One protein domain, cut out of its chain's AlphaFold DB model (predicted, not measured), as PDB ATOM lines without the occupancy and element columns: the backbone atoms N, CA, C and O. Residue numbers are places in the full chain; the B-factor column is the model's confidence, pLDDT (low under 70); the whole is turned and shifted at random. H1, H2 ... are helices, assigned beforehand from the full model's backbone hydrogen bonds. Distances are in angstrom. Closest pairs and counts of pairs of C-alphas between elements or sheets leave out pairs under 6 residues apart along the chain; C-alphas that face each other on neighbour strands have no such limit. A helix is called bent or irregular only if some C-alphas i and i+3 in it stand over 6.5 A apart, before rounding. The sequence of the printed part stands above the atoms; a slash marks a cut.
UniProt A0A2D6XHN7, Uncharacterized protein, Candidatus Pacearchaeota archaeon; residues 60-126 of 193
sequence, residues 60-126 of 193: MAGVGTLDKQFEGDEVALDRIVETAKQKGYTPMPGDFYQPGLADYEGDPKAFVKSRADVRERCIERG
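What this domain is: This is residues 60 to 126 of the 193 residues of an uncharacterized protein of Candidatus Pacearchaeota archaeon (UniProt A0A2D6XHN7). A long winding stretch with no named element, residues 87 to 114, makes the middle of this domain, with the longest helix, H2, on one side of it and H3 on the far side. The short helix H1 sits near H2, and the winding stretch folds back on itself, with a short antiparallel pairing of residues 96 to 97 with residues 111 to 112. The printed part has 67 residues with three named helices, in the order H1, H2, H3 along the chain, and no named strand. The class is all helix, though under half of the residues, 28 of 67, are in named elements. The whole is compact, with a radius of gyration of the C-alphas of 11.4 A, and spans 32 by 29 by 17 A.

Where its parts are: H2, the longest helix, holds residues 74 to 86, and its first and last C-alphas are 18.2 A apart; it runs from C-alpha 74 at (-15.643, -18.212, -35.277) to C-alpha 86 at (-20.445, -24.149, -18.707). H1, residues 66 to 69, comes before it and is 5.2 A long from first to last C-alpha. H3, residues 115 to 125, is 15.4 A long from first to last C-alpha and ends with C-alpha 125 at (-41.311, -22.755, -24.431). No helix is bent or irregular. Between H2 and H3, C-alpha 97, in the short pairing, is at (-27.755, -24.013, -33.095).

How they stand to each other: H2 touches no helix. H1 and H2 are close but not clearly touching, with 2 pairs of C-alphas within 8 A; the closest C-alphas are those of Asp 67 and Leu 77, 7.4 A apart, and the two centres are 12.2 A apart. H2 and H3 are apart, and so are H1 and H3, with no C-alpha of the one within 8 A of the other. In H2 and H3 every pair of O of residue i and N of residue i+4 is within hydrogen-bond range. H1 is too short for such a pair, but its one pair of O i and N i+3 is within range.

The domain as a whole: The two C-alphas farthest apart are those of Gly 72 and Gly 126, at 33.0 A, while the first and last printed C-alphas, Met 60 and Gly 126, are 23.9 A apart. The printed part has no cut. The link from H1 to H2, 4 residues, is tight, and the link from H2 to H3, 28 residues, is long; the C-alphas of that long stretch lie 2 to 14 A from the mean of the C-alphas. The mean pLDDT of the printed part is 90.0, and one residue, Gly 62, is under 70.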
ATOM      1  N   MET A  60     -32.084 -31.209 -42.566       75.00
ATOM      2  CA  MET A  60     -30.734 -30.864 -42.110       75.00
ATOM      3  C   MET A  60     -29.714 -30.728 -43.250       75.00
ATOM      4  O   MET A  60     -28.676 -30.099 -43.065       75.00
ATOM      5  N   ALA A  61     -29.998 -31.257 -44.446       70.12
ATOM      6  CA  ALA A  61     -29.066 -31.253 -45.580       70.12
ATOM      7  C   ALA A  61     -28.611 -29.847 -46.013       70.12
ATOM      8  O   ALA A  61     -27.502 -29.700 -46.521       70.12
ATOM      9  N   GLY A  62     -29.444 -28.821 -45.812       67.81
ATOM     10  CA  GLY A  62     -29.108 -27.426 -46.130       67.81
ATOM     11  C   GLY A  62     -28.487 -26.636 -44.975       67.81
ATOM     12  O   GLY A  62     -28.088 -25.495 -45.179       67.81
ATOM     13  N   VAL A  63     -28.433 -27.215 -43.775       73.06
ATOM     14  CA  VAL A  63     -28.032 -26.521 -42.543       73.06
ATOM     15  C   VAL A  63     -26.524 -26.636 -42.295       73.06
ATOM     16  O   VAL A  63     -25.902 -25.686 -41.833       73.06
ATOM     17  N   GLY A  64     -25.916 -27.764 -42.676       77.25
ATOM     18  CA  GLY A  64     -24.483 -28.005 -42.495       77.25
ATOM     19  C   GLY A  64     -24.103 -28.420 -41.069       77.25
ATOM     20  O   GLY A  64     -24.958 -28.800 -40.274       77.25
ATOM     21  N   THR A  65     -22.799 -28.415 -40.779       84.38
ATOM     22  CA  THR A  65     -22.266 -28.616 -39.421       84.38
ATOM     23  C   THR A  65     -22.330 -27.313 -38.634       84.38
ATOM     24  O   THR A  65     -22.418 -26.236 -39.230       84.38
ATOM     25  N   LEU A  66     -22.223 -27.400 -37.309       86.62
ATOM     26  CA  LEU A  66     -22.173 -26.223 -36.442       86.62
ATOM     27  C   LEU A  66     -21.102 -25.220 -36.904       86.62
ATOM     28  O   LEU A  66     -21.359 -24.027 -36.985       86.62
ATOM     29  N   ASP A  67     -19.931 -25.708 -37.309       86.00
ATOM     30  CA  ASP A  67     -18.826 -24.866 -37.783       86.00
ATOM     31  C   ASP A  67     -19.194 -24.103 -39.065       86.00
ATOM     32  O   ASP A  67     -18.900 -22.920 -39.199       86.00
ATOM     33  N   LYS A  68     -19.902 -24.762 -39.994       88.44
ATOM     34  CA  LYS A  68     -20.379 -24.131 -41.235       88.44
ATOM     35  C   LYS A  68     -21.447 -23.078 -40.979       88.44
ATOM     36  O   LYS A  68     -21.540 -22.112 -41.727       88.44
ATOM     37  N   GLN A  69     -22.261 -23.257 -39.941       88.44
ATOM     38  CA  GLN A  69     -23.274 -22.274 -39.570       88.44
ATOM     39  C   GLN A  69     -22.648 -20.926 -39.175       88.44
ATOM     40  O   GLN A  69     -23.252 -19.880 -39.409       88.44
ATOM     41  N   PHE A  70     -21.455 -20.961 -38.585       90.06
ATOM     42  CA  PHE A  70     -20.730 -19.790 -38.096       90.06
ATOM     43  C   PHE A  70     -19.472 -19.491 -38.924       90.06
ATOM     44  O   PHE A  70     -18.548 -18.848 -38.432       90.06
ATOM     45  N   GLU A  71     -19.419 -19.944 -40.179       89.88
ATOM     46  CA  GLU A  71     -18.289 -19.664 -41.068       89.88
ATOM     47  C   GLU A  71     -18.110 -18.142 -41.232       89.88
ATOM     48  O   GLU A  71     -19.020 -17.442 -41.684       89.88
ATOM     49  N   GLY A  72     -16.943 -17.620 -40.835       90.44
ATOM     50  CA  GLY A  72     -16.644 -16.184 -40.825       90.44
ATOM     51  C   GLY A  72     -17.006 -15.436 -39.532       90.44
ATOM     52  O   GLY A  72     -16.774 -14.227 -39.461       90.44
ATOM     53  N   ASP A  73     -17.553 -16.119 -38.521       91.44
ATOM     54  CA  ASP A  73     -17.728 -15.604 -37.155       91.44
ATOM     55  C   ASP A  73     -17.387 -16.684 -36.114       91.44
ATOM     56  O   ASP A  73     -18.202 -17.107 -35.287       91.44
ATOM     57  N   GLU A  74     -16.139 -17.153 -36.159       93.38
ATOM     58  CA  GLU A  74     -15.643 -18.212 -35.277       93.38
ATOM     59  C   GLU A  74     -15.662 -17.779 -33.801       93.38
ATOM     60  O   GLU A  74     -15.862 -18.593 -32.903       93.38
ATOM     61  N   VAL A  75     -15.533 -16.474 -33.539       93.12
ATOM     62  CA  VAL A  75     -15.579 -15.912 -32.182       93.12
ATOM     63  C   VAL A  75     -16.966 -16.082 -31.558       93.12
ATOM     64  O   VAL A  75     -17.071 -16.384 -30.365       93.12
ATOM     65  N   ALA A  76     -18.042 -15.893 -32.328       91.88
ATOM     66  CA  ALA A  76     -19.393 -16.158 -31.844       91.88
ATOM     67  C   ALA A  76     -19.604 -17.649 -31.559       91.88
ATOM     68  O   ALA A  76     -20.177 -17.996 -30.523       91.88
ATOM     69  N   LEU A  77     -19.098 -18.527 -32.433       93.69
ATOM     70  CA  LEU A  77     -19.165 -19.973 -32.228       93.69
ATOM     71  C   LEU A  77     -18.468 -20.391 -30.929       93.69
ATOM     72  O   LEU A  77     -19.075 -21.086 -30.112       93.69
ATOM     73  N   ASP A  78     -17.240 -19.924 -30.700       94.12
ATOM     74  CA  ASP A  78     -16.478 -20.243 -29.491       94.12
ATOM     75  C   ASP A  78     -17.233 -19.812 -28.228       94.12
ATOM     76  O   ASP A  78     -17.404 -20.607 -27.302       94.12
ATOM     77  N   ARG A  79     -17.788 -18.593 -28.211       95.00
ATOM     78  CA  ARG A  79     -18.586 -18.087 -27.078       95.00
ATOM     79  C   ARG A  79     -19.834 -18.927 -26.818       95.00
ATOM     80  O   ARG A  79     -20.155 -19.216 -25.660       95.00
ATOM     81  N   ILE A  80     -20.538 -19.317 -27.877       95.75
ATOM     82  CA  ILE A  80     -21.734 -20.165 -27.813       95.75
ATOM     83  C   ILE A  80     -21.377 -21.547 -27.253       95.75
ATOM     84  O   ILE A  80     -22.039 -22.025 -26.328       95.75
ATOM     85  N   VAL A  81     -20.307 -22.165 -27.758       95.56
ATOM     86  CA  VAL A  81     -19.843 -23.492 -27.334       95.56
ATOM     87  C   VAL A  81     -19.338 -23.473 -25.893       95.56
ATOM     88  O   VAL A  81     -19.676 -24.365 -25.113       95.56
ATOM     89  N   GLU A  82     -18.555 -22.466 -25.506       96.25
ATOM     90  CA  GLU A  82     -18.081 -22.302 -24.130       96.25
ATOM     91  C   GLU A  82     -19.240 -22.124 -23.153       96.25
ATOM     92  O   GLU A  82     -19.281 -22.785 -22.112       96.25
ATOM     93  N   THR A  83     -20.213 -21.279 -23.498       96.31
ATOM     94  CA  THR A  83     -21.377 -21.038 -22.638       96.31
ATOM     95  C   THR A  83     -22.215 -22.306 -22.479       96.31
ATOM     96  O   THR A  83     -22.614 -22.644 -21.362       96.31
ATOM     97  N   ALA A  84     -22.415 -23.064 -23.559       96.38
ATOM     98  CA  ALA A  84     -23.109 -24.345 -23.505       96.38
ATOM     99  C   ALA A  84     -22.382 -25.346 -22.589       96.38
ATOM    100  O   ALA A  84     -23.007 -25.960 -21.716       96.38
ATOM    101  N   LYS A  85     -21.047 -25.442 -22.711       96.62
ATOM    102  CA  LYS A  85     -20.198 -26.309 -21.873       96.62
ATOM    103  C   LYS A  85     -20.282 -25.936 -20.399       96.62
ATOM    104  O   LYS A  85     -20.444 -26.817 -19.557       96.62
ATOM    105  N   GLN A  86     -20.256 -24.643 -20.078       96.62
ATOM    106  CA  GLN A  86     -20.445 -24.149 -18.707       96.62
ATOM    107  C   GLN A  86     -21.818 -24.522 -18.128       96.62
ATOM    108  O   GLN A  86     -21.970 -24.640 -16.913       96.62
ATOM    109  N   LYS A  87     -22.820 -24.732 -18.988       95.44
ATOM    110  CA  LYS A  87     -24.171 -25.181 -18.623       95.44
ATOM    111  C   LYS A  87     -24.340 -26.702 -18.671       95.44
ATOM    112  O   LYS A  87     -25.459 -27.189 -18.532       95.44
ATOM    113  N   GLY A  88     -23.245 -27.449 -18.815       95.62
ATOM    114  CA  GLY A  88     -23.233 -28.909 -18.753       95.62
ATOM    115  C   GLY A  88     -23.590 -29.607 -20.065       95.62
ATOM    116  O   GLY A  88     -23.836 -30.810 -20.057       95.62
ATOM    117  N   TYR A  89     -23.608 -28.887 -21.188       96.00
ATOM    118  CA  TYR A  89     -23.849 -29.463 -22.508       96.00
ATOM    119  C   TYR A  89     -22.647 -29.244 -23.419       96.00
ATOM    120  O   TYR A  89     -22.144 -28.134 -23.534       96.00
ATOM    121  N   THR A  90     -22.178 -30.292 -24.088       96.06
ATOM    122  CA  THR A  90     -21.092 -30.173 -25.070       96.06
ATOM    123  C   THR A  90     -21.681 -30.307 -26.469       96.06
ATOM    124  O   THR A  90     -22.094 -31.417 -26.812       96.06
ATOM    125  N   PRO A  91     -21.729 -29.219 -27.262       93.69
ATOM    126  CA  PRO A  91     -22.182 -29.288 -28.644       93.69
ATOM    127  C   PRO A  91     -21.325 -30.247 -29.467       93.69
ATOM    128  O   PRO A  91     -20.097 -30.269 -29.349       93.69
ATOM    129  N   MET A  92     -21.986 -31.039 -30.298       91.44
ATOM    130  CA  MET A  92     -21.397 -31.969 -31.250       91.44
ATOM    131  C   MET A  92     -21.346 -31.328 -32.645       91.44
ATOM    132  O   MET A  92     -22.197 -30.502 -32.966       91.44
ATOM    133  N   PRO A  93     -20.429 -31.750 -33.537       84.69
ATOM    134  CA  PRO A  93     -20.315 -31.163 -34.881       84.69
ATOM    135  C   PRO A  93     -21.593 -31.240 -35.734       84.69
ATOM    136  O   PRO A  93     -21.806 -30.414 -36.618       84.69
ATOM    137  N   GLY A  94     -22.436 -32.249 -35.484       84.69
ATOM    138  CA  GLY A  94     -23.721 -32.437 -36.163       84.69
ATOM    139  C   GLY A  94     -24.901 -31.718 -35.509       84.69
ATOM    140  O   GLY A  94     -26.022 -31.878 -35.985       84.69
ATOM    141  N   ASP A  95     -24.679 -30.981 -34.419       89.69
ATOM    142  CA  ASP A  95     -25.721 -30.154 -33.821       89.69
ATOM    143  C   ASP A  95     -25.913 -28.882 -34.644       89.69
ATOM    144  O   ASP A  95     -24.961 -28.290 -35.150       89.69
ATOM    145  N   PHE A  96     -27.158 -28.435 -34.730       91.31
ATOM    146  CA  PHE A  96     -27.508 -27.136 -35.278       91.31
ATOM    147  C   PHE A  96     -27.915 -26.205 -34.142       91.31
ATOM    148  O   PHE A  96     -28.763 -26.567 -33.324       91.31
ATOM    149  N   TYR A  97     -27.348 -25.002 -34.086       93.56
ATOM    150  CA  TYR A  97     -27.755 -24.013 -33.095       93.56
ATOM    151  C   TYR A  97     -28.888 -23.156 -33.656       93.56
ATOM    152  O   TYR A  97     -28.689 -22.432 -34.620       93.56
ATOM    153  N   GLN A  98     -30.075 -23.181 -33.055       91.88
ATOM    154  CA  GLN A  98     -31.199 -22.352 -33.485       91.88
ATOM    155  C   GLN A  98     -31.397 -21.170 -32.523       91.88
ATOM    156  O   GLN A  98     -32.065 -21.332 -31.497       91.88
ATOM    157  N   PRO A  99     -30.909 -19.949 -32.835       90.62
ATOM    158  CA  PRO A  99     -30.940 -18.822 -31.898       90.62
ATOM    159  C   PRO A  99     -32.356 -18.438 -31.458       90.62
ATOM    160  O   PRO A  99     -32.562 -17.994 -30.334       90.62
ATOM    161  N   GLY A 100     -33.359 -18.655 -32.317       87.44
ATOM    162  CA  GLY A 100     -34.766 -18.410 -31.983       87.44
ATOM    163  C   GLY A 100     -35.298 -19.285 -30.841       87.44
ATOM    164  O   GLY A 100     -36.259 -18.899 -30.177       87.44
ATOM    165  N   LEU A 101     -34.665 -20.436 -30.577       89.94
ATOM    166  CA  LEU A 101     -34.995 -21.335 -29.468       89.94
ATOM    167  C   LEU A 101     -34.239 -21.008 -28.174       89.94
ATOM    168  O   LEU A 101     -34.603 -21.532 -27.125       89.94
ATOM    169  N   ALA A 102     -33.238 -20.133 -28.231       92.25
ATOM    170  CA  ALA A 102     -32.382 -19.820 -27.098       92.25
ATOM    171  C   ALA A 102     -33.039 -18.812 -26.141       92.25
ATOM    172  O   ALA A 102     -33.667 -17.839 -26.576       92.25
ATOM    173  N   ASP A 103     -32.887 -19.014 -24.832       90.06
ATOM    174  CA  ASP A 103     -33.165 -17.980 -23.822       90.06
ATOM    175  C   ASP A 103     -31.972 -17.024 -23.640       90.06
ATOM    176  O   ASP A 103     -32.139 -15.864 -23.260       90.06
ATOM    177  N   TYR A 104     -30.764 -17.512 -23.923       92.19
ATOM    178  CA  TYR A 104     -29.502 -16.777 -23.884       92.19
ATOM    179  C   TYR A 104     -28.506 -17.364 -24.896       92.19
ATOM    180  O   TYR A 104     -28.658 -18.490 -25.365       92.19
ATOM    181  N   GLU A 105     -27.475 -16.601 -25.249       93.56
ATOM    182  CA  GLU A 105     -26.419 -17.062 -26.161       93.56
ATOM    183  C   GLU A 105     -25.745 -18.330 -25.608       93.56
ATOM    184  O   GLU A 105     -25.353 -18.359 -24.446       93.56
ATOM    185  N   GLY A 106     -25.658 -19.395 -26.412       94.31
ATOM    186  CA  GLY A 106     -25.128 -20.690 -25.969       94.31
ATOM    187  C   GLY A 106     -26.065 -21.532 -25.097       94.31
ATOM    188  O   GLY A 106     -25.610 -22.487 -24.473       94.31
ATOM    189  N   ASP A 107     -27.360 -21.213 -25.041       95.81
ATOM    190  CA  ASP A 107     -28.357 -22.052 -24.365       95.81
ATOM    191  C   ASP A 107     -28.343 -23.500 -24.906       95.81
ATOM    192  O   ASP A 107     -28.628 -23.705 -26.092       95.81
ATOM    193  N   PRO A 108     -28.074 -24.517 -24.058       94.88
ATOM    194  CA  PRO A 108     -28.106 -25.928 -24.445       94.88
ATOM    195  C   PRO A 108     -29.389 -26.367 -25.156       94.88
ATOM    196  O   PRO A 108     -29.355 -27.263 -25.995       94.88
ATOM    197  N   LYS A 109     -30.532 -25.746 -24.844       92.81
ATOM    198  CA  LYS A 109     -31.826 -26.107 -25.443       92.81
ATOM    199  C   LYS A 109     -31.973 -25.667 -26.896       92.81
ATOM    200  O   LYS A 109     -32.859 -26.169 -27.585       92.81
ATOM    201  N   ALA A 110     -31.133 -24.742 -27.350       94.50
ATOM    202  CA  ALA A 110     -31.142 -24.251 -28.718       94.50
ATOM    203  C   ALA A 110     -30.329 -25.129 -29.680       94.50
ATOM    204  O   ALA A 110     -30.433 -24.933 -30.888       94.50
ATOM    205  N   PHE A 111     -29.560 -26.097 -29.176       94.38
ATOM    206  CA  PHE A 111     -28.889 -27.095 -30.006       94.38
ATOM    207  C   PHE A 111     -29.864 -28.222 -30.348       94.38
ATOM    208  O   PHE A 111     -30.384 -28.905 -29.463       94.38
ATOM    209  N   VAL A 112     -30.136 -28.397 -31.639       91.62
ATOM    210  CA  VAL A 112     -31.124 -29.347 -32.163       91.62
ATOM    211  C   VAL A 112     -30.494 -30.273 -33.200       91.62
ATOM    212  O   VAL A 112     -29.608 -29.877 -33.953       91.62
ATOM    213  N   LYS A 113     -30.982 -31.513 -33.254       88.25
ATOM    214  CA  LYS A 113     -30.534 -32.570 -34.176       88.25
ATOM    215  C   LYS A 113     -31.619 -32.995 -35.156       88.25
ATOM    216  O   LYS A 113     -31.322 -33.610 -36.178       88.25
ATOM    217  N   SER A 114     -32.877 -32.675 -34.863       87.94
ATOM    218  CA  SER A 114     -34.023 -33.072 -35.681       87.94
ATOM    219  C   SER A 114     -35.131 -32.011 -35.712       87.94
ATOM    220  O   SER A 114     -35.151 -31.068 -34.917       87.94
ATOM    221  N   ARG A 115     -36.108 -32.187 -36.611       87.25
ATOM    222  CA  ARG A 115     -37.350 -31.391 -36.597       87.25
ATOM    223  C   ARG A 115     -38.181 -31.646 -35.344       87.25
ATOM    224  O   ARG A 115     -38.899 -30.748 -34.902       87.25
ATOM    225  N   ALA A 116     -38.114 -32.865 -34.809       88.06
ATOM    226  CA  ALA A 116     -38.824 -33.234 -33.594       88.06
ATOM    227  C   ALA A 116     -38.300 -32.430 -32.400       88.06
ATOM    228  O   ALA A 116     -39.114 -31.884 -31.662       88.06
ATOM    229  N   ASP A 117     -36.981 -32.247 -32.299       90.00
ATOM    230  CA  ASP A 117     -36.359 -31.451 -31.235       90.00
ATOM    231  C   ASP A 117     -36.850 -30.000 -31.297       90.00
ATOM    232  O   ASP A 117     -37.277 -29.439 -30.293       90.00
ATOM    233  N   VAL A 118     -36.868 -29.392 -32.491       90.38
ATOM    234  CA  VAL A 118     -37.387 -28.025 -32.679       90.38
ATOM    235  C   VAL A 118     -38.845 -27.927 -32.222       90.38
ATOM    236  O   VAL A 118     -39.199 -26.998 -31.498       90.38
ATOM    237  N   ARG A 119     -39.690 -28.896 -32.605       91.44
ATOM    238  CA  ARG A 119     -41.100 -28.943 -32.191       91.44
ATOM    239  C   ARG A 119     -41.239 -29.072 -30.677       91.44
ATOM    240  O   ARG A 119     -42.016 -28.325 -30.088       91.44
ATOM    241  N   GLU A 120     -40.499 -29.985 -30.059       90.75
ATOM    242  CA  GLU A 120     -40.501 -30.195 -28.611       90.75
ATOM    243  C   GLU A 120     -40.102 -28.914 -27.876       90.75
ATOM    244  O   GLU A 120     -40.820 -28.474 -26.984       90.75
ATOM    245  N   ARG A 121     -39.041 -28.232 -28.323       90.12
ATOM    246  CA  ARG A 121     -38.607 -26.956 -27.734       90.12
ATOM    247  C   ARG A 121     -39.631 -25.839 -27.900       90.12
ATOM    248  O   ARG A 121     -39.830 -25.062 -26.969       90.12
ATOM    249  N   CYS A 122     -40.296 -25.747 -29.050       89.81
ATOM    250  CA  CYS A 122     -41.389 -24.794 -29.254       89.81
ATOM    251  C   CYS A 122     -42.549 -25.043 -28.280       89.81
ATOM    252  O   CYS A 122     -43.042 -24.095 -27.666       89.81
ATOM    253  N   ILE A 123     -42.931 -26.309 -28.081       89.19
ATOM    254  CA  ILE A 123     -43.966 -26.702 -27.116       89.19
ATOM    255  C   ILE A 123     -43.516 -26.393 -25.685       89.19
ATOM    256  O   ILE A 123     -44.225 -25.696 -24.971       89.19
ATOM    257  N   GLU A 124     -42.322 -26.819 -25.267       86.94
ATOM    258  CA  GLU A 124     -41.788 -26.537 -23.925       86.94
ATOM    259  C   GLU A 124     -41.757 -25.037 -23.610       86.94
ATOM    260  O   GLU A 124     -42.054 -24.624 -22.488       86.94
ATOM    261  N   ARG A 125     -41.392 -24.210 -24.598       82.81
ATOM    262  CA  ARG A 125     -41.311 -22.755 -24.431       82.81
ATOM    263  C   ARG A 125     -42.659 -22.062 -24.526       82.81
ATOM    264  O   ARG A 125     -42.711 -20.870 -24.249       82.81
ATOM    265  N   GLY A 126     -43.725 -22.746 -24.927       85.56
ATOM    266  CA  GLY A 126     -45.016 -22.102 -25.119       85.56
ATOM    267  C   GLY A 126     -45.064 -21.197 -26.361       85.56
ATOM    268  O   GLY A 126     -45.747 -20.176 -26.331       85.56
TER     269      GLY A 126